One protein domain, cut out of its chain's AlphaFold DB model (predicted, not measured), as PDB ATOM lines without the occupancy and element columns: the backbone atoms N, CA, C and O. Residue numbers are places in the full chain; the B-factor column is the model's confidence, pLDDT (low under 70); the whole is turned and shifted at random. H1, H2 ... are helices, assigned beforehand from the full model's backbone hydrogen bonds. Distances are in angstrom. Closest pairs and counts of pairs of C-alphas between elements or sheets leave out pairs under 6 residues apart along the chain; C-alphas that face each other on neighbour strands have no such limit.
ATOM      1  N   MET A 135     153.827  88.904 132.796       85.88
ATOM      2  CA  MET A 135     154.667  89.355 133.907       85.88
ATOM      3  C   MET A 135     154.819  90.877 133.949       85.88
ATOM      4  O   MET A 135     155.013  91.430 135.028       85.88
ATOM      5  N   ASP A 136     154.705  91.564 132.810       81.00
ATOM      6  CA  ASP A 136     154.728  93.029 132.754       81.00
ATOM      7  C   ASP A 136     153.426  93.618 133.306       81.00
ATOM      8  O   ASP A 136     153.457  94.574 134.082       81.00
ATOM      9  N   VAL A 137     152.291  92.982 132.995       86.31
ATOM     10  CA  VAL A 137     150.976  93.314 133.567       86.31
ATOM     11  C   VAL A 137     150.985  93.133 135.088       86.31
ATOM     12  O   VAL A 137     150.607  94.049 135.819       86.31
ATOM     13  N   PHE A 138     151.461  91.983 135.572       89.81
ATOM     14  CA  PHE A 138     151.511  91.689 137.005       89.81
ATOM     15  C   PHE A 138     152.485  92.608 137.746       89.81
ATOM     16  O   PHE A 138     152.168  93.125 138.817       89.81
ATOM     17  N   SER A 139     153.653  92.886 137.158       85.25
ATOM     18  CA  SER A 139     154.621  93.832 137.727       85.25
ATOM     19  C   SER A 139     154.034  95.237 137.840       85.25
ATOM     20  O   SER A 139     154.202  95.890 138.871       85.25
ATOM     21  N   PHE A 140     153.291  95.691 136.826       82.62
ATOM     22  CA  PHE A 140     152.595  96.975 136.879       82.62
ATOM     23  C   PHE A 140     151.533  97.006 137.989       82.62
ATOM     24  O   PHE A 140     151.476  97.969 138.753       82.62
ATOM     25  N   ALA A 141     150.740  95.941 138.132       85.88
ATOM     26  CA  ALA A 141     149.733  95.817 139.188       85.88
ATOM     27  C   ALA A 141     150.335  95.732 140.608       85.88
ATOM     28  O   ALA A 141     149.728  96.201 141.574       85.88
ATOM     29  N   ALA A 142     151.530  95.149 140.744       82.88
ATOM     30  CA  ALA A 142     152.228  94.985 142.017       82.88
ATOM     31  C   ALA A 142     152.983  96.246 142.483       82.88
ATOM     32  O   ALA A 142     153.241  96.397 143.679       82.88
ATOM     33  N   THR A 143     153.319  97.170 141.576       76.31
ATOM     34  CA  THR A 143     154.134  98.355 141.898       76.31
ATOM     35  C   THR A 143     153.296  99.463 142.549       76.31
ATOM     36  O   THR A 143     152.311  99.937 141.984       76.31
ATOM     37  N   SER A 144     153.703  99.937 143.735       57.00
ATOM     38  CA  SER A 144     153.001 100.996 144.484       57.00
ATOM     39  C   SER A 144     153.532 102.421 144.249       57.00
ATOM     40  O   SER A 144     152.970 103.363 144.807       57.00
ATOM     41  N   ALA A 145     154.598 102.609 143.458       47.53
ATOM     42  CA  ALA A 145     155.290 103.894 143.304       47.53
ATOM     43  C   ALA A 145     155.592 104.271 141.838       47.53
ATOM     44  O   ALA A 145     155.976 103.437 141.029       47.53
ATOM     45  N   ASP A 146     155.387 105.559 141.558       50.94
ATOM     46  CA  ASP A 146     155.600 106.334 140.328       50.94
ATOM     47  C   ASP A 146     155.099 105.744 138.995       50.94
ATOM     48  O   ASP A 146     155.819 105.173 138.175       50.94
ATOM     49  N   LYS A 147     153.810 105.995 138.743       54.06
ATOM     50  CA  LYS A 147     153.034 105.615 137.549       54.06
ATOM     51  C   LYS A 147     153.521 106.262 136.242       54.06
ATOM     52  O   LYS A 147     152.831 106.135 135.234       54.06
ATOM     53  N   THR A 148     154.652 106.972 136.239       48.94
ATOM     54  CA  THR A 148     155.136 107.814 135.130       48.94
ATOM     55  C   THR A 148     156.338 107.240 134.366       48.94
ATOM     56  O   THR A 148     156.462 107.529 133.181       48.94
ATOM     57  N   GLN A 149     157.201 106.408 134.971       44.31
ATOM     58  CA  GLN A 149     158.362 105.822 134.266       44.31
ATOM     59  C   GLN A 149     158.055 104.477 133.588       44.31
ATOM     60  O   GLN A 149     158.379 104.309 132.414       44.31
ATOM     61  N   LEU A 150     157.378 103.545 134.276       46.62
ATOM     62  CA  LEU A 150     157.040 102.222 133.718       46.62
ATOM     63  C   LEU A 150     155.995 102.319 132.590       46.62
ATOM     64  O   LEU A 150     156.047 101.596 131.599       46.62
ATOM     65  N   SER A 151     155.070 103.273 132.721       52.38
ATOM     66  CA  SER A 151     154.070 103.621 131.706       52.38
ATOM     67  C   SER A 151     154.709 104.157 130.424       52.38
ATOM     68  O   SER A 151     154.173 103.942 129.341       52.38
ATOM     69  N   LEU A 152     155.876 104.798 130.519       48.97
ATOM     70  CA  LEU A 152     156.579 105.399 129.391       48.97
ATOM     71  C   LEU A 152     157.288 104.385 128.492       48.97
ATOM     72  O   LEU A 152     157.356 104.602 127.287       48.97
ATOM     73  N   GLU A 153     157.882 103.339 129.067       50.28
ATOM     74  CA  GLU A 153     158.618 102.311 128.317       50.28
ATOM     75  C   GLU A 153     157.678 101.268 127.711       50.28
ATOM     76  O   GLU A 153     157.829 100.930 126.539       50.28
ATOM     77  N   LEU A 154     156.652 100.846 128.457       50.03
ATOM     78  CA  LEU A 154     155.696  99.835 127.995       50.03
ATOM     79  C   LEU A 154     154.754 100.372 126.900       50.03
ATOM     80  O   LEU A 154     154.471  99.671 125.933       50.03
ATOM     81  N   LEU A 155     154.319 101.639 126.973       51.00
ATOM     82  CA  LEU A 155     153.488 102.243 125.913       51.00
ATOM     83  C   LEU A 155     154.289 102.577 124.644       51.00
ATOM     84  O   LEU A 155     153.721 102.558 123.554       51.00
ATOM     85  N   LYS A 156     155.604 102.822 124.753       50.94
ATOM     86  CA  LYS A 156     156.497 102.991 123.587       50.94
ATOM     87  C   LYS A 156     156.659 101.707 122.765       50.94
ATOM     88  O   LYS A 156     156.975 101.807 121.586       50.94
ATOM     89  N   GLN A 157     156.455 100.544 123.383       47.34
ATOM     90  CA  GLN A 157     156.584  99.210 122.777       47.34
ATOM     91  C   GLN A 157     155.240  98.646 122.276       47.34
ATOM     92  O   GLN A 157     155.193  97.712 121.480       47.34
ATOM     93  N   SER A 158     154.109  99.223 122.698       49.16
ATOM     94  CA  SER A 158     152.790  98.735 122.287       49.16
ATOM     95  C   SER A 158     152.462  99.087 120.825       49.16
ATOM     96  O   SER A 158     152.121 100.219 120.488       49.16
ATOM     97  N   THR A 159     152.475  98.082 119.949       48.16
ATOM     98  CA  THR A 159     151.986  98.137 118.554       48.16
ATOM     99  C   THR A 159     150.478  98.415 118.431       48.16
ATOM    100  O   THR A 159     149.980  98.669 117.334       48.16
ATOM    101  N   ILE A 160     149.738  98.414 119.548       50.50
ATOM    102  CA  ILE A 160     148.296  98.709 119.611       50.50
ATOM    103  C   ILE A 160     147.964 100.178 119.335       50.50
ATOM    104  O   ILE A 160     146.842 100.478 118.916       50.50
ATOM    105  N   ILE A 161     148.922 101.093 119.497       52.47
ATOM    106  CA  ILE A 161     148.751 102.521 119.199       52.47
ATOM    107  C   ILE A 161     148.852 102.733 117.677       52.47
ATOM    108  O   ILE A 161     149.714 103.436 117.158       52.47
ATOM    109  N   SER A 162     147.960 102.076 116.941       52.88
ATOM    110  CA  SER A 162     147.711 102.318 115.527       52.88
ATOM    111  C   SER A 162     146.531 103.273 115.394       52.88
ATOM    112  O   SER A 162     145.491 103.104 116.039       52.88
ATOM    113  N   ASN A 163     146.656 104.252 114.499       55.19
ATOM    114  CA  ASN A 163     145.591 105.196 114.151       55.19
ATOM    115  C   ASN A 163     144.331 104.531 113.545       55.19
ATOM    116  O   ASN A 163     143.346 105.224 113.283       55.19
ATOM    117  N   GLN A 164     144.349 103.209 113.328       58.12
ATOM    118  CA  GLN A 164     143.243 102.440 112.756       58.12
ATOM    119  C   GLN A 164     142.349 101.753 113.801       58.12
ATOM    120  O   GLN A 164     141.261 101.301 113.448       58.12
ATOM    121  N   ASN A 165     142.746 101.687 115.079       72.12
ATOM    122  CA  ASN A 165     141.909 101.077 116.118       72.12
ATOM    123  C   ASN A 165     140.847 102.074 116.619       72.12
ATOM    124  O   ASN A 165     141.074 102.855 117.546       72.12
ATOM    125  N   THR A 166     139.674 102.056 115.985       78.56
ATOM    126  CA  THR A 166     138.548 102.951 116.298       78.56
ATOM    127  C   THR A 166     138.045 102.809 117.731       78.56
ATOM    128  O   THR A 166     137.655 103.807 118.338       78.56
ATOM    129  N   ASP A 167     138.086 101.603 118.297       82.00
ATOM    130  CA  ASP A 167     137.643 101.360 119.669       82.00
ATOM    131  C   ASP A 167     138.578 101.995 120.693       82.00
ATOM    132  O   ASP A 167     138.107 102.673 121.606       82.00
ATOM    133  N   LEU A 168     139.889 101.860 120.488       77.44
ATOM    134  CA  LEU A 168     140.905 102.520 121.303       77.44
ATOM    135  C   LEU A 168     140.786 104.048 121.237       77.44
ATOM    136  O   LEU A 168     140.832 104.715 122.268       77.44
ATOM    137  N   ILE A 169     140.602 104.604 120.036       75.31
ATOM    138  CA  ILE A 169     140.439 106.051 119.828       75.31
ATOM    139  C   ILE A 169     139.242 106.581 120.616       75.31
ATOM    140  O   ILE A 169     139.358 107.592 121.309       75.31
ATOM    141  N   SER A 170     138.106 105.893 120.510       83.44
ATOM    142  CA  SER A 170     136.860 106.265 121.181       83.44
ATOM    143  C   SER A 170     137.002 106.209 122.707       83.44
ATOM    144  O   SER A 170     136.595 107.127 123.420       83.44
ATOM    145  N   LEU A 171     137.674 105.171 123.209       83.88
ATOM    146  CA  LEU A 171     137.935 104.983 124.633       83.88
ATOM    147  C   LEU A 171     138.858 106.076 125.199       83.88
ATOM    148  O   LEU A 171     138.515 106.730 126.182       83.88
ATOM    149  N   LEU A 172     139.993 106.335 124.540       77.06
ATOM    150  CA  LEU A 172     140.941 107.385 124.934       77.06
ATOM    151  C   LEU A 172     140.299 108.776 124.869       77.06
ATOM    152  O   LEU A 172     140.498 109.592 125.768       77.06
ATOM    153  N   SER A 173     139.506 109.033 123.824       78.06
ATOM    154  CA  SER A 173     138.679 110.238 123.670       78.06
ATOM    155  C   SER A 173     137.771 110.432 124.891       78.06
ATOM    156  O   SER A 173     137.768 111.507 125.495       78.06
ATOM    157  N   SER A 174     137.065 109.374 125.306       85.88
ATOM    158  CA  SER A 174     136.185 109.387 126.480       85.88
ATOM    159  C   SER A 174     136.940 109.610 127.792       85.88
ATOM    160  O   SER A 174     136.531 110.439 128.599       85.88
ATOM    161  N   TRP A 175     138.035 108.885 128.027       82.38
ATOM    162  CA  TRP A 175     138.799 108.981 129.274       82.38
ATOM    163  C   TRP A 175     139.457 110.350 129.473       82.38
ATOM    164  O   TRP A 175     139.581 110.811 130.606       82.38
ATOM    165  N   LEU A 176     139.890 110.989 128.383       73.69
ATOM    166  CA  LEU A 176     140.643 112.245 128.419       73.69
ATOM    167  C   LEU A 176     139.773 113.485 128.167       73.69
ATOM    168  O   LEU A 176     140.268 114.603 128.311       73.69
ATOM    169  N   GLY A 177     138.501 113.306 127.789       72.56
ATOM    170  CA  GLY A 177     137.582 114.407 127.485       72.56
ATOM    171  C   GLY A 177     137.978 115.207 126.239       72.56
ATOM    172  O   GLY A 177     137.787 116.420 126.191       72.56
ATOM    173  N   VAL A 178     138.570 114.545 125.241       69.88
ATOM    174  CA  VAL A 178     139.055 115.149 123.985       69.88
ATOM    175  C   VAL A 178     138.272 114.543 122.824       69.88
ATOM    176  O   VAL A 178     137.920 113.379 122.901       69.88
ATOM    177  N   SER A 179     137.996 115.279 121.743       72.38
ATOM    178  CA  SER A 179     137.233 114.727 120.609       72.38
ATOM    179  C   SER A 179     137.973 113.593 119.885       72.38
ATOM    180  O   SER A 179     139.197 113.631 119.753       72.38
ATOM    181  N   GLU A 180     137.243 112.625 119.319       74.44
ATOM    182  CA  GLU A 180     137.844 111.520 118.548       74.44
ATOM    183  C   GLU A 180     138.695 112.014 117.364       74.44
ATOM    184  O   GLU A 180     139.715 111.412 117.038       74.44
ATOM    185  N   ALA A 181     138.315 113.132 116.733       67.69
ATOM    186  CA  ALA A 181     139.095 113.756 115.662       67.69
ATOM    187  C   ALA A 181     140.433 114.313 116.176       67.69
ATOM    188  O   ALA A 181     141.470 114.102 115.548       67.69
ATOM    189  N   ALA A 182     140.427 114.975 117.337       64.31
ATOM    190  CA  ALA A 182     141.650 115.434 117.983       64.31
ATOM    191  C   ALA A 182     142.501 114.248 118.469       64.31
ATOM    192  O   ALA A 182     143.715 114.267 118.296       64.31
ATOM    193  N   MET A 183     141.879 113.180 118.975       68.00
ATOM    194  CA  MET A 183     142.575 111.957 119.383       68.00
ATOM    195  C   MET A 183     143.246 111.257 118.192       68.00
ATOM    196  O   MET A 183     144.418 110.899 118.268       68.00
ATOM    197  N   LYS A 184     142.559 111.154 117.045       68.62
ATOM    198  CA  LYS A 184     143.150 110.663 115.786       68.62
ATOM    199  C   LYS A 184     144.355 111.496 115.362       68.62
ATOM    200  O   LYS A 184     145.375 110.926 115.002       68.62
ATOM    201  N   GLN A 185     144.259 112.826 115.431       63.94
ATOM    202  CA  GLN A 185     145.370 113.728 115.094       63.94
ATOM    203  C   GLN A 185     146.569 113.571 116.042       63.94
ATOM    204  O   GLN A 185     147.713 113.603 115.591       63.94
ATOM    205  N   ILE A 186     146.320 113.348 117.336       63.25
ATOM    206  CA  ILE A 186     147.362 113.051 118.331       63.25
ATOM    207  C   ILE A 186     148.086 111.735 117.987       63.25
ATOM    208  O   ILE A 186     149.305 111.663 118.123       63.25
ATOM    209  N   LEU A 187     147.353 110.733 117.489       61.84
ATOM    210  CA  LEU A 187     147.869 109.406 117.122       61.84
ATOM    211  C   LEU A 187     148.484 109.328 115.703       61.84
ATOM    212  O   LEU A 187     149.213 108.387 115.413       61.84
ATOM    213  N   LEU A 188     148.196 110.287 114.810       53.78
ATOM    214  CA  LEU A 188     148.585 110.292 113.384       53.78
ATOM    215  C   LEU A 188     149.989 110.837 113.083       53.78
ATOM    216  O   LEU A 188     150.460 110.678 111.956       53.78
ATOM    217  N   ARG A 189     150.651 111.528 114.016       54.53
ATOM    218  CA  ARG A 189     151.984 112.088 113.739       54.53
ATOM    219  C   ARG A 189     153.009 110.957 113.593       54.53
ATOM    220  O   ARG A 189     153.247 110.227 114.546       54.53
ATOM    221  N   ASP A 190     153.628 110.843 112.418       46.25
ATOM    222  CA  ASP A 190     154.798 109.989 112.191       46.25
ATOM    223  C   ASP A 190     156.057 110.721 112.686       46.25
ATOM    224  O   ASP A 190     156.425 111.785 112.182       46.25
ATOM    225  N   TRP A 191     156.685 110.184 113.732       50.38
ATOM    226  CA  TRP A 191     157.805 110.822 114.437       50.38
ATOM    227  C   TRP A 191     159.178 110.310 113.979       50.38
ATOM    228  O   TRP A 191     160.201 110.758 114.496       50.38
ATOM    229  N   SER A 209     157.125 117.937 123.480       46.28
ATOM    230  CA  SER A 209     156.293 117.182 122.501       46.28
ATOM    231  C   SER A 209     156.116 115.676 122.770       46.28
ATOM    232  O   SER A 209     154.976 115.219 122.851       46.28
ATOM    233  N   LEU A 210     157.192 114.909 122.997       44.00
ATOM    234  CA  LEU A 210     157.084 113.570 123.605       44.00
ATOM    235  C   LEU A 210     156.459 113.720 124.997       44.00
ATOM    236  O   LEU A 210     155.536 112.999 125.349       44.00
ATOM    237  N   THR A 211     156.887 114.753 125.722       46.59
ATOM    238  CA  THR A 211     156.310 115.203 126.985       46.59
ATOM    239  C   THR A 211     154.818 115.502 126.864       46.59
ATOM    240  O   THR A 211     154.119 115.241 127.817       46.59
ATOM    241  N   HIS A 212     154.266 115.968 125.735       48.19
ATOM    242  CA  HIS A 212     152.822 116.227 125.623       48.19
ATOM    243  C   HIS A 212     152.016 114.930 125.518       48.19
ATOM    244  O   HIS A 212     150.997 114.805 126.194       48.19
ATOM    245  N   PHE A 213     152.467 113.967 124.708       51.50
ATOM    246  CA  PHE A 213     151.840 112.642 124.607       51.50
ATOM    247  C   PHE A 213     151.986 111.863 125.923       51.50
ATOM    248  O   PHE A 213     151.021 111.308 126.441       51.50
ATOM    249  N   ILE A 214     153.168 111.943 126.531       51.75
ATOM    250  CA  ILE A 214     153.459 111.447 127.878       51.75
ATOM    251  C   ILE A 214     152.574 112.124 128.926       51.75
ATOM    252  O   ILE A 214     151.991 111.436 129.747       51.75
ATOM    253  N   ASN A 215     152.427 113.450 128.897       53.66
ATOM    254  CA  ASN A 215     151.601 114.211 129.837       53.66
ATOM    255  C   ASN A 215     150.114 113.902 129.652       53.66
ATOM    256  O   ASN A 215     149.337 114.068 130.586       53.66
ATOM    257  N   VAL A 216     149.702 113.482 128.455       57.59
ATOM    258  CA  VAL A 216     148.346 113.002 128.181       57.59
ATOM    259  C   VAL A 216     148.150 111.601 128.766       57.59
ATOM    260  O   VAL A 216     147.169 111.385 129.469       57.59
ATOM    261  N   LEU A 217     149.101 110.682 128.581       57.38
ATOM    262  CA  LEU A 217     149.065 109.350 129.203       57.38
ATOM    263  C   LEU A 217     149.231 109.403 130.732       57.38
ATOM    264  O   LEU A 217     148.618 108.614 131.439       57.38
ATOM    265  N   ALA A 218     149.973 110.378 131.258       60.78
ATOM    266  CA  ALA A 218     150.138 110.621 132.691       60.78
ATOM    267  C   ALA A 218     148.839 111.078 133.380       60.78
ATOM    268  O   ALA A 218     148.747 111.025 134.605       60.78
ATOM    269  N   LYS A 219     147.831 111.518 132.610       68.31
ATOM    270  CA  LYS A 219     146.486 111.819 133.127       68.31
ATOM    271  C   LYS A 219     145.616 110.573 133.281       68.31
ATOM    272  O   LYS A 219     144.567 110.663 133.914       68.31
ATOM    273  N   LEU A 220     146.020 109.436 132.711       73.94
ATOM    274  CA  LEU A 220     145.288 108.188 132.870       73.94
ATOM    275  C   LEU A 220     145.462 107.648 134.290       73.94
ATOM    276  O   LEU A 220     146.539 107.681 134.887       73.94
ATOM    277  N   SER A 221     144.378 107.106 134.829       80.56
ATOM    278  CA  SER A 221     144.429 106.338 136.065       80.56
ATOM    279  C   SER A 221     145.248 105.059 135.866       80.56
ATOM    280  O   SER A 221     145.375 104.537 134.760       80.56
ATOM    281  N   GLY A 222     145.769 104.503 136.963       78.06
ATOM    282  CA  GLY A 222     146.513 103.243 136.886       78.06
ATOM    283  C   GLY A 222     145.679 102.112 136.274       78.06
ATOM    284  O   GLY A 222     146.206 101.330 135.495       78.06
ATOM    285  N   LEU A 223     144.372 102.066 136.554       83.56
ATOM    286  CA  LEU A 223     143.468 101.053 136.004       83.56
ATOM    287  C   LEU A 223     143.294 101.197 134.483       83.56
ATOM    288  O   LEU A 223     143.297 100.201 133.774       83.56
ATOM    289  N   GLN A 224     143.238 102.427 133.967       84.06
ATOM    290  CA  GLN A 224     143.182 102.686 132.521       84.06
ATOM    291  C   GLN A 224     144.478 102.276 131.815       84.06
ATOM    292  O   GLN A 224     144.435 101.685 130.738       84.06
ATOM    293  N   ILE A 225     145.637 102.540 132.429       78.38
ATOM    294  CA  ILE A 225     146.932 102.084 131.900       78.38
ATOM    295  C   ILE A 225     146.983 100.552 131.883       78.38
ATOM    296  O   ILE A 225     147.383  99.965 130.879       78.38
ATOM    297  N   LEU A 226     146.515  99.899 132.950       85.31
ATOM    298  CA  LEU A 226     146.411  98.444 133.008       85.31
ATOM    299  C   LEU A 226     145.516  97.895 131.884       85.31
ATOM    300  O   LEU A 226     145.908  96.940 131.225       85.31
ATOM    301  N   THR A 227     144.361  98.508 131.614       87.62
ATOM    302  CA  THR A 227     143.472  98.108 130.508       87.62
ATOM    303  C   THR A 227     144.190  98.123 129.154       87.62
ATOM    304  O   THR A 227     144.031  97.194 128.362       87.62
ATOM    305  N   LEU A 228     145.031  99.132 128.897       79.81
ATOM    306  CA  LEU A 228     145.840  99.212 127.673       79.81
ATOM    307  C   LEU A 228     146.921  98.122 127.616       79.81
ATOM    308  O   LEU A 228     147.128  97.507 126.565       79.81
ATOM    309  N   LEU A 229     147.589  97.854 128.742       80.19
ATOM    310  CA  LEU A 229     148.580  96.778 128.851       80.19
ATOM    311  C   LEU A 229     147.936  95.408 128.632       80.19
ATOM    312  O   LEU A 229     148.478  94.595 127.890       80.19
ATOM    313  N   LEU A 230     146.757  95.175 129.209       87.31
ATOM    314  CA  LEU A 230     145.990  93.946 129.030       87.31
ATOM    315  C   LEU A 230     145.567  93.757 127.581       87.31
ATOM    316  O   LEU A 230     145.773  92.676 127.038       87.31
ATOM    317  N   ALA A 231     145.029  94.793 126.937       85.12
ATOM    318  CA  ALA A 231     144.692  94.726 125.519       85.12
ATOM    319  C   ALA A 231     145.924  94.356 124.675       85.12
ATOM    320  O   ALA A 231     145.820  93.530 123.774       85.12
ATOM    321  N   THR A 232     147.099  94.897 125.019       78.25
ATOM    322  CA  THR A 232     148.361  94.622 124.307       78.25
ATOM    323  C   THR A 232     148.878  93.212 124.544       78.25
ATOM    324  O   THR A 232     149.228  92.529 123.587       78.25
ATOM    325  N   ALA A 233     148.877  92.751 125.793       81.69
ATOM    326  CA  ALA A 233     149.358  91.424 126.157       81.69
ATOM    327  C   ALA A 233     148.422  90.298 125.688       81.69
ATOM    328  O   ALA A 233     148.868  89.178 125.457       81.69
ATOM    329  N   THR A 234     147.117  90.565 125.574       86.69
ATOM    330  CA  THR A 234     146.112  89.526 125.289       86.69
ATOM    331  C   THR A 234     145.542  89.570 123.875       86.69
ATOM    332  O   THR A 234     144.986  88.576 123.411       86.69
ATOM    333  N   GLY A 235     145.622  90.717 123.199       82.75
ATOM    334  CA  GLY A 235     144.906  90.974 121.950       82.75
ATOM    335  C   GLY A 235     143.386  91.113 122.114       82.75
ATOM    336  O   GLY A 235     142.669  91.160 121.114       82.75
ATOM    337  N   TRP A 236     142.856  91.158 123.343       88.00
ATOM    338  CA  TRP A 236     141.421  91.347 123.574       88.00
ATOM    339  C   TRP A 236     140.978  92.773 123.229       88.00
ATOM    340  O   TRP A 236     141.755  93.728 123.284       88.00
ATOM    341  N   ASN A 237     139.695  92.930 122.889       88.06
ATOM    342  CA  ASN A 237     139.132  94.240 122.577       88.06
ATOM    343  C   ASN A 237     139.180  95.153 123.814       88.06
ATOM    344  O   ASN A 237     138.662  94.814 124.878       88.06
ATOM    345  N   VAL A 238     139.779  96.334 123.655       87.12
ATOM    346  CA  VAL A 238     140.032  97.273 124.755       87.12
ATOM    347  C   VAL A 238     138.750  97.823 125.398       87.12
ATOM    348  O   VAL A 238     138.736  98.036 126.607       87.12
ATOM    349  N   LYS A 239     137.657  97.999 124.638       89.44
ATOM    350  CA  LYS A 239     136.355  98.424 125.185       89.44
ATOM    351  C   LYS A 239     135.707  97.329 126.020       89.44
ATOM    352  O   LYS A 239     135.123  97.621 127.058       89.44
ATOM    353  N   GLU A 240     135.823  96.080 125.577       91.88
ATOM    354  CA  GLU A 240     135.313  94.933 126.331       91.88
ATOM    355  C   GLU A 240     136.082  94.770 127.647       91.88
ATOM    356  O   GLU A 240     135.469  94.587 128.694       91.88
ATOM    357  N   ILE A 241     137.413  94.920 127.621       91.88
ATOM    358  CA  ILE A 241     138.232  94.906 128.842       91.88
ATOM    359  C   ILE A 241     137.829  96.050 129.779       91.88
ATOM    360  O   ILE A 241     137.571  95.795 130.953       91.88
ATOM    361  N   ASP A 242     137.741  97.287 129.277       92.06
ATOM    362  CA  ASP A 242     137.346  98.444 130.091       92.06
ATOM    363  C   ASP A 242     135.988  98.215 130.765       92.06
ATOM    364  O   ASP A 242     135.869  98.363 131.980       92.06
ATOM    365  N   TYR A 243     134.992  97.742 130.006       94.44
ATOM    366  CA  TYR A 243     133.675  97.420 130.549       94.44
ATOM    367  C   TYR A 243     133.743  96.337 131.632       94.44
ATOM    368  O   TYR A 243     133.182  96.514 132.713       94.44
ATOM    369  N   LEU A 244     134.442  95.228 131.377       94.75
ATOM    370  CA  LEU A 244     134.537  94.118 132.328       94.75
ATOM    371  C   LEU A 244     135.225  94.515 133.639       94.75
ATOM    372  O   LEU A 244     134.863  93.999 134.695       94.75
ATOM    373  N   ILE A 245     136.205  95.414 133.575       94.19
ATOM    374  CA  ILE A 245     136.945  95.911 134.740       94.19
ATOM    375  C   ILE A 245     136.149  96.988 135.490       94.19
ATOM    376  O   ILE A 245     136.252  97.087 136.713       94.19
ATOM    377  N   SER A 246     135.339  97.772 134.777       92.19
ATOM    378  CA  SER A 246     134.558  98.881 135.332       92.19
ATOM    379  C   SER A 246     133.549  98.456 136.419       92.19
ATOM    380  O   SER A 246     133.195  97.276 136.524       92.19
ATOM    381  N   PRO A 247     132.997  99.417 137.191       91.75
ATOM    382  CA  PRO A 247     131.921  99.156 138.151       91.75
ATOM    383  C   PRO A 247     130.650  98.546 137.544       91.75
ATOM    384  O   PRO A 247     129.864  97.942 138.268       91.75
ATOM    385  N   GLN A 248     130.427  98.719 136.237       89.31
ATOM    386  CA  GLN A 248     129.300  98.124 135.514       89.31
ATOM    387  C   GLN A 248     129.523  96.638 135.185       89.31
ATOM    388  O   GLN A 248     128.554  95.934 134.907       89.31
ATOM    389  N   GLY A 249     130.778  96.182 135.202       91.81
ATOM    390  CA  GLY A 249     131.174  94.789 135.023       91.81
ATOM    391  C   GLY A 249     131.470  94.109 136.360       91.81
ATOM    392  O   GLY A 249     130.604  93.986 137.224       91.81
ATOM    393  N   PHE A 250     132.708  93.642 136.529       93.75
ATOM    394  CA  PHE A 250     133.161  92.944 137.736       93.75
ATOM    395  C   PHE A 250     133.682  93.875 138.841       93.75
ATOM    396  O   PHE A 250     133.971  93.384 139.930       93.75
ATOM    397  N   ASN A 251     133.775  95.188 138.590       94.56
ATOM    398  CA  ASN A 251     134.241  96.194 139.548       94.56
ATOM    399  C   ASN A 251     135.630  95.869 140.132       94.56
ATOM    400  O   ASN A 251     135.801  95.744 141.347       94.56
ATOM    401  N   LEU A 252     136.609  95.689 139.245       94.06
ATOM    402  CA  LEU A 252     137.958  95.250 139.597       94.06
ATOM    403  C   LEU A 252     138.882  96.430 139.902       94.06
ATOM    404  O   LEU A 252     138.734  97.540 139.388       94.06
ATOM    405  N   THR A 253     139.887  96.163 140.724       91.69
ATOM    406  CA  THR A 253     140.919  97.118 141.126       91.69
ATOM    407  C   THR A 253     142.290  96.667 140.636       91.69
ATOM    408  O   THR A 253     142.470  95.540 140.194       91.69
ATOM    409  N   LEU A 254     143.307  97.521 140.753       87.19
ATOM    410  CA  LEU A 254     144.678  97.146 140.382       87.19
ATOM    411  C   LEU A 254     145.203  95.922 141.149       87.19
ATOM    412  O   LEU A 254     145.972  95.146 140.595       87.19
ATOM    413  N   ALA A 255     144.779  95.728 142.401       88.19
ATOM    414  CA  ALA A 255     145.237  94.608 143.217       88.19
ATOM    415  C   ALA A 255     144.758  93.243 142.687       88.19
ATOM    416  O   ALA A 255     145.402  92.236 142.961       88.19
ATOM    417  N   ASP A 256     143.678  93.225 141.902       91.69
ATOM    418  CA  ASP A 256     143.094  92.017 141.313       91.69
ATOM    419  C   ASP A 256     143.926  91.436 140.155       91.69
ATOM    420  O   ASP A 256     143.633  90.341 139.678       91.69
ATOM    421  N   PHE A 257     144.968  92.146 139.707       91.50
ATOM    422  CA  PHE A 257     145.790  91.790 138.544       91.50
ATOM    423  C   PHE A 257     147.245  91.477 138.894       91.50
ATOM    424  O   PHE A 257     148.125  91.608 138.049       91.50
ATOM    425  N   LYS A 258     147.516  91.078 140.138       91.00
ATOM    426  CA  LYS A 258     148.840  90.582 140.550       91.00
ATOM    427  C   LYS A 258     149.066  89.114 140.182       91.00
ATOM    428  O   LYS A 258     150.196  88.638 140.210       91.00
ATOM    429  N   ASP A 259     147.989  88.407 139.847       90.25
ATOM    430  CA  ASP A 259     147.992  86.985 139.543       90.25
ATOM    431  C   ASP A 259     147.044  86.628 138.382       90.25
ATOM    432  O   ASP A 259     146.396  87.476 137.762       90.25
ATOM    433  N   GLU A 260     146.986  85.339 138.050       91.31
ATOM    434  CA  GLU A 260     146.238  84.802 136.916       91.31
ATOM    435  C   GLU A 260     144.714  84.722 137.118       91.31
ATOM    436  O   GLU A 260     143.976  84.544 136.147       91.31
ATOM    437  N   GLN A 261     144.203  84.814 138.350       91.81
ATOM    438  CA  GLN A 261     142.850  84.345 138.672       91.81
ATOM    439  C   GLN A 261     141.753  85.162 137.983       91.81
ATOM    440  O   GLN A 261     140.820  84.599 137.396       91.81
ATOM    441  N   TRP A 262     141.847  86.491 138.045       93.38
ATOM    442  CA  TRP A 262     140.887  87.359 137.363       93.38
ATOM    443  C   TRP A 262     141.096  87.374 135.856       93.38
ATOM    444  O   TRP A 262     140.109  87.415 135.123       93.38
ATOM    445  N   LEU A 263     142.332  87.222 135.377       92.56
ATOM    446  CA  LEU A 263     142.595  87.098 133.944       92.56
ATOM    447  C   LEU A 263     141.919  85.871 133.335       92.56
ATOM    448  O   LEU A 263     141.344  85.978 132.258       92.56
ATOM    449  N   LEU A 264     141.886  84.737 134.036       92.69
ATOM    450  CA  LEU A 264     141.155  83.549 133.583       92.69
ATOM    451  C   LEU A 264     139.641  83.794 133.506       92.69
ATOM    452  O   LEU A 264     138.975  83.344 132.573       92.69
ATOM    453  N   LYS A 265     139.070  84.523 134.475       93.69
ATOM    454  CA  LYS A 265     137.642  84.883 134.458       93.69
ATOM    455  C   LYS A 265     137.319  85.838 133.310       93.69
ATOM    456  O   LYS A 265     136.323  85.631 132.616       93.69
ATOM    457  N   LEU A 266     138.173  86.836 133.087       93.50
ATOM    458  CA  LEU A 266     138.055  87.752 131.958       93.50
ATOM    459  C   LEU A 266     138.180  86.997 130.632       93.50
ATOM    460  O   LEU A 266     137.321  87.178 129.778       93.50
ATOM    461  N   GLN A 267     139.139  86.071 130.506       91.88
ATOM    462  CA  GLN A 267     139.301  85.215 129.328       91.88
ATOM    463  C   GLN A 267     138.042  84.390 129.038       91.88
ATOM    464  O   GLN A 267     137.604  84.285 127.898       91.88
ATOM    465  N   ASN A 268     137.424  83.807 130.066       92.69
ATOM    466  CA  ASN A 268     136.183  83.053 129.885       92.69
ATOM    467  C   ASN A 268     135.035  83.947 129.395       92.69
ATOM    468  O   ASN A 268     134.247  83.527 128.548       92.69
ATOM    469  N   CYS A 269     134.945  85.178 129.903       93.38
ATOM    470  CA  CYS A 269     133.924  86.129 129.478       93.38
ATOM    471  C   CYS A 269     134.166  86.631 128.044       93.38
ATOM    472  O   CYS A 269     133.232  86.649 127.242       93.38
ATOM    473  N   THR A 270     135.413  86.955 127.688       91.12
ATOM    474  CA  THR A 270     135.776  87.371 126.327       91.12
ATOM    475  C   THR A 270     135.575  86.235 125.326       91.12
ATOM    476  O   THR A 270     134.989  86.464 124.271       91.12
ATOM    477  N   ASN A 271     135.932  84.996 125.678       91.81
ATOM    478  CA  ASN A 271     135.658  83.817 124.853       91.81
ATOM    479  C   ASN A 271     134.154  83.611 124.622       91.81
ATOM    480  O   ASN A 271     133.739  83.326 123.502       91.81
ATOM    481  N   LEU A 272     133.322  83.781 125.658       92.56
ATOM    482  CA  LEU A 272     131.867  83.671 125.529       92.56
ATOM    483  C   LEU A 272     131.291  84.781 124.636       92.56
ATOM    484  O   LEU A 272     130.465  84.504 123.766       92.56
ATOM    485  N   SER A 273     131.750  86.020 124.828       92.19
ATOM    486  CA  SER A 273     131.392  87.180 124.002       92.19
ATOM    487  C   SER A 273     131.734  86.940 122.529       92.19
ATOM    488  O   SER A 273     130.864  87.084 121.667       92.19
ATOM    489  N   GLN A 274     132.947  86.461 122.242       90.31
ATOM    490  CA  GLN A 274     133.391  86.122 120.890       90.31
ATOM    491  C   GLN A 274     132.599  84.953 120.296       90.31
ATOM    492  O   GLN A 274     132.137  85.035 119.160       90.31
ATOM    493  N   GLN A 275     132.382  83.882 121.067       90.56
ATOM    494  CA  GLN A 275     131.613  82.724 120.614       90.56
ATOM    495  C   GLN A 275     130.174  83.113 120.267       90.56
ATOM    496  O   GLN A 275     129.600  82.583 119.311       90.56
ATOM    497  N   LEU A 276     129.562  84.016 121.033       90.19
ATOM    498  CA  LEU A 276     128.193  84.475 120.808       90.19
ATOM    499  C   LEU A 276     128.094  85.619 119.791       90.19
ATOM    500  O   LEU A 276     127.043  85.743 119.166       90.19
ATOM    501  N   GLY A 277     129.174  86.364 119.556       90.44
ATOM    502  CA  GLY A 277     129.202  87.525 118.662       90.44
ATOM    503  C   GLY A 277     128.513  88.758 119.255       90.44
ATOM    504  O   GLY A 277     127.917  89.534 118.515       90.44
ATOM    505  N   ILE A 278     128.537  88.914 120.582       92.81
ATOM    506  CA  ILE A 278     127.895  90.027 121.304       92.81
ATOM    507  C   ILE A 278     128.831  90.619 122.356       92.81
ATOM    508  O   ILE A 278     129.709  89.919 122.855       92.81
ATOM    509  N   SER A 279     128.623  91.882 122.729       93.31
ATOM    510  CA  SER A 279     129.447  92.563 123.736       93.31
ATOM    511  C   SER A 279     129.251  92.002 125.148       93.31
ATOM    512  O   SER A 279     128.185  91.477 125.491       93.31
ATOM    513  N   ALA A 280     130.253  92.174 126.009       93.25
ATOM    514  CA  ALA A 280     130.174  91.854 127.430       93.25
ATOM    515  C   ALA A 280     129.036  92.616 128.113       93.25
ATOM    516  O   ALA A 280     128.293  92.033 128.898       93.25
ATOM    517  N   ALA A 281     128.817  93.882 127.748       93.00
ATOM    518  CA  ALA A 281     127.683  94.655 128.253       93.00
ATOM    519  C   ALA A 281     126.337  93.979 127.966       93.00
ATOM    520  O   ALA A 281     125.453  93.928 128.827       93.00
ATOM    521  N   LYS A 282     126.192  93.387 126.774       92.69
ATOM    522  CA  LYS A 282     124.992  92.631 126.423       92.69
ATOM    523  C   LYS A 282     124.879  91.353 127.253       92.69
ATOM    524  O   LYS A 282     123.808  91.096 127.795       92.69
ATOM    525  N   LEU A 283     125.975  90.611 127.435       92.19
ATOM    526  CA  LEU A 283     126.000  89.419 128.294       92.19
ATOM    527  C   LEU A 283     125.576  89.724 129.735       92.19
ATOM    528  O   LEU A 283     124.785  88.975 130.302       92.19
ATOM    529  N   PHE A 284     126.044  90.834 130.306       92.25
ATOM    530  CA  PHE A 284     125.645  91.264 131.648       92.25
ATOM    531  C   PHE A 284     124.161  91.630 131.713       92.25
ATOM    532  O   PHE A 284     123.475  91.210 132.642       92.25
ATOM    533  N   SER A 285     123.624  92.321 130.701       91.25
ATOM    534  CA  SER A 285     122.175  92.575 130.645       91.25
ATOM    535  C   SER A 285     121.344  91.298 130.478       91.25
ATOM    536  O   SER A 285     120.176  91.277 130.858       91.25
ATOM    537  N   TRP A 286     121.934  90.220 129.950       92.44
ATOM    538  CA  TRP A 286     121.291  88.911 129.886       92.44
ATOM    539  C   TRP A 286     121.394  88.088 131.174       92.44
ATOM    540  O   TRP A 286     120.637  87.132 131.342       92.44
ATOM    541  N   ALA A 287     122.305  88.431 132.083       90.44
ATOM    542  CA  ALA A 287     122.559  87.695 133.318       90.44
ATOM    543  C   ALA A 287     121.547  88.052 134.427       90.44
ATOM    544  O   ALA A 287     121.917  88.400 135.548       90.44
ATOM    545  N   THR A 288     120.253  87.975 134.111       89.00
ATOM    546  CA  THR A 288     119.143  88.254 135.033       89.00
ATOM    547  C   THR A 288     118.529  86.958 135.568       89.00
ATOM    548  O   THR A 288     118.530  85.923 134.904       89.00
ATOM    549  N   GLN A 289     117.985  86.997 136.790       88.38
ATOM    550  CA  GLN A 289     117.392  85.812 137.429       88.38
ATOM    551  C   GLN A 289     116.078  85.366 136.761       88.38
ATOM    552  O   GLN A 289     115.782  84.173 136.721       88.38
ATOM    553  N   ALA A 290     115.291  86.314 136.248       88.06
ATOM    554  CA  ALA A 290     114.000  86.070 135.612       88.06
ATOM    555  C   ALA A 290     113.925  86.859 134.294       88.06
ATOM    556  O   ALA A 290     113.533  88.027 134.315       88.06
ATOM    557  N   PRO A 291     114.341  86.265 133.161       87.75
ATOM    558  CA  PRO A 291     114.326  86.961 131.884       87.75
ATOM    559  C   PRO A 291     112.893  87.238 131.425       87.75
ATOM    560  O   PRO A 291     112.025  86.366 131.504       87.75
ATOM    561  N   ASP A 292     112.652  88.445 130.921       90.94
ATOM    562  CA  ASP A 292     111.355  88.825 130.365       90.94
ATOM    563  C   ASP A 292     111.198  88.380 128.895       90.94
ATOM    564  O   ASP A 292     112.095  87.794 128.275       90.94
ATOM    565  N   SER A 293     110.026  88.643 128.308       90.19
ATOM    566  CA  SER A 293     109.754  88.286 126.912       90.19
ATOM    567  C   SER A 293     110.638  89.037 125.914       90.19
ATOM    568  O   SER A 293     110.927  88.499 124.844       90.19
ATOM    569  N   VAL A 294     111.055  90.265 126.242       93.38
ATOM    570  CA  VAL A 294     111.884  91.107 125.369       93.38
ATOM    571  C   VAL A 294     113.297  90.537 125.315       93.38
ATOM    572  O   VAL A 294     113.815  90.283 124.229       93.38
ATOM    573  N   GLN A 295     113.876  90.231 126.473       92.88
ATOM    574  CA  GLN A 295     115.171  89.582 126.621       92.88
ATOM    575  C   GLN A 295     115.186  88.193 125.972       92.88
ATOM    576  O   GLN A 295     116.117  87.859 125.242       92.88
TER     577      GLN A 295
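This is residues 135 to 191 and 209 to 295 of the 835 residues of the protein "Neuraminidase domain-containing protein" of Neosynechococcus sphagnicola sy1 (UniProt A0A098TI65). Short helices, mostly crossed, are gathered round a middle pair, H6 and H7, with H1 and H8 on one side of H6 and H3 packed on H7. The longest helix, H9, lies with H10 toward one end of the body, where residues 287 to 294 stick out as a tail; H2, H4 and H5 lie toward the other end, loosely joined. The printed part has 144 residues with ten named helices, H1 to H10 in chain order, and no named strand; its class is all helix. The whole is compact, with a radius of gyration of the C-alphas of 16.3 A, yet elongated, spanning 55 by 35 by 23 A.

H9, residues 261 to 276, is 23.1 A long, from C-alpha 261 at (142.850, 84.345, 138.672) to C-alpha 276 at (128.193, 84.475, 120.808). H10 is residues 280 to 286. Before H9 come H6, residues 222 to 234 and 18.0 A long, H7, residues 238 to 245, and H8, residues 254 to 257. The printed part begins with H1, residues 135 to 142, at C-alpha 135 (154.667, 89.355, 133.907). Then follow H2, residues 150 to 157, H3, residues 166 to 176 and 15.4 A long, H4, residues 180 to 188, and H5, residues 209 to 217.

H9 touches H10, about perpendicular at 76 degrees; the closest C-alphas, of Ser 273 and Ala 280, are 5.9 A apart. H9 only just touches H7, with 3 pairs of C-alphas within 8 A, the closest those of Leu 244 and Leu 266 at 7.3 A. H7 touches H10 at Glu 240 and Ala 280, 6.1 A between C-alphas. H7 and H6 are the hubs, touching four helices each; they touch at a steep tilt of 57 degrees, opposite ways, with C-alphas 231 and 238 closest at 5.4 A. H3 touches H7 at a steep tilt of 54 degrees, C-alphas 168 and 238 being closest at 6.3 A. H3 touches H4, closest at C-alphas 173 and 180, 5.3 A apart. H1 touches H6 at a shallow tilt of 16 degrees, opposite ways, closest at C-alphas 137 and 229, 6.3 A apart. H1 touches H8, closest at C-alphas 141 and 254, 5.4 A apart. H2 only just touches H6, with 3 pairs of C-alphas within 8 A, the closest those of Ser 151 and Ile 225 at 7.3 A. H5 touches no helix; it is close to H2 but not clearly touching, C-alphas 152 and 214 being closest at 7.0 A. Every O i to N i+4 pair is within hydrogen-bond range in H1, H3, H4, H5, H6, H7, H9 and H10, and 3 of 4 are in H2; H8 is too short for such a pair.

The C-alphas farthest apart, of Ser 209 and Ser 293, are 55.0 A apart. Residues 192 to 208 are not printed, and C-alphas 191 and 209 are 10.4 A apart across this cut. Of the links that are printed whole, none is long. Mean pLDDT of the printed part is 77.2; residues 144 to 164, 178, 181 to 191 and 209 to 219 are under 70.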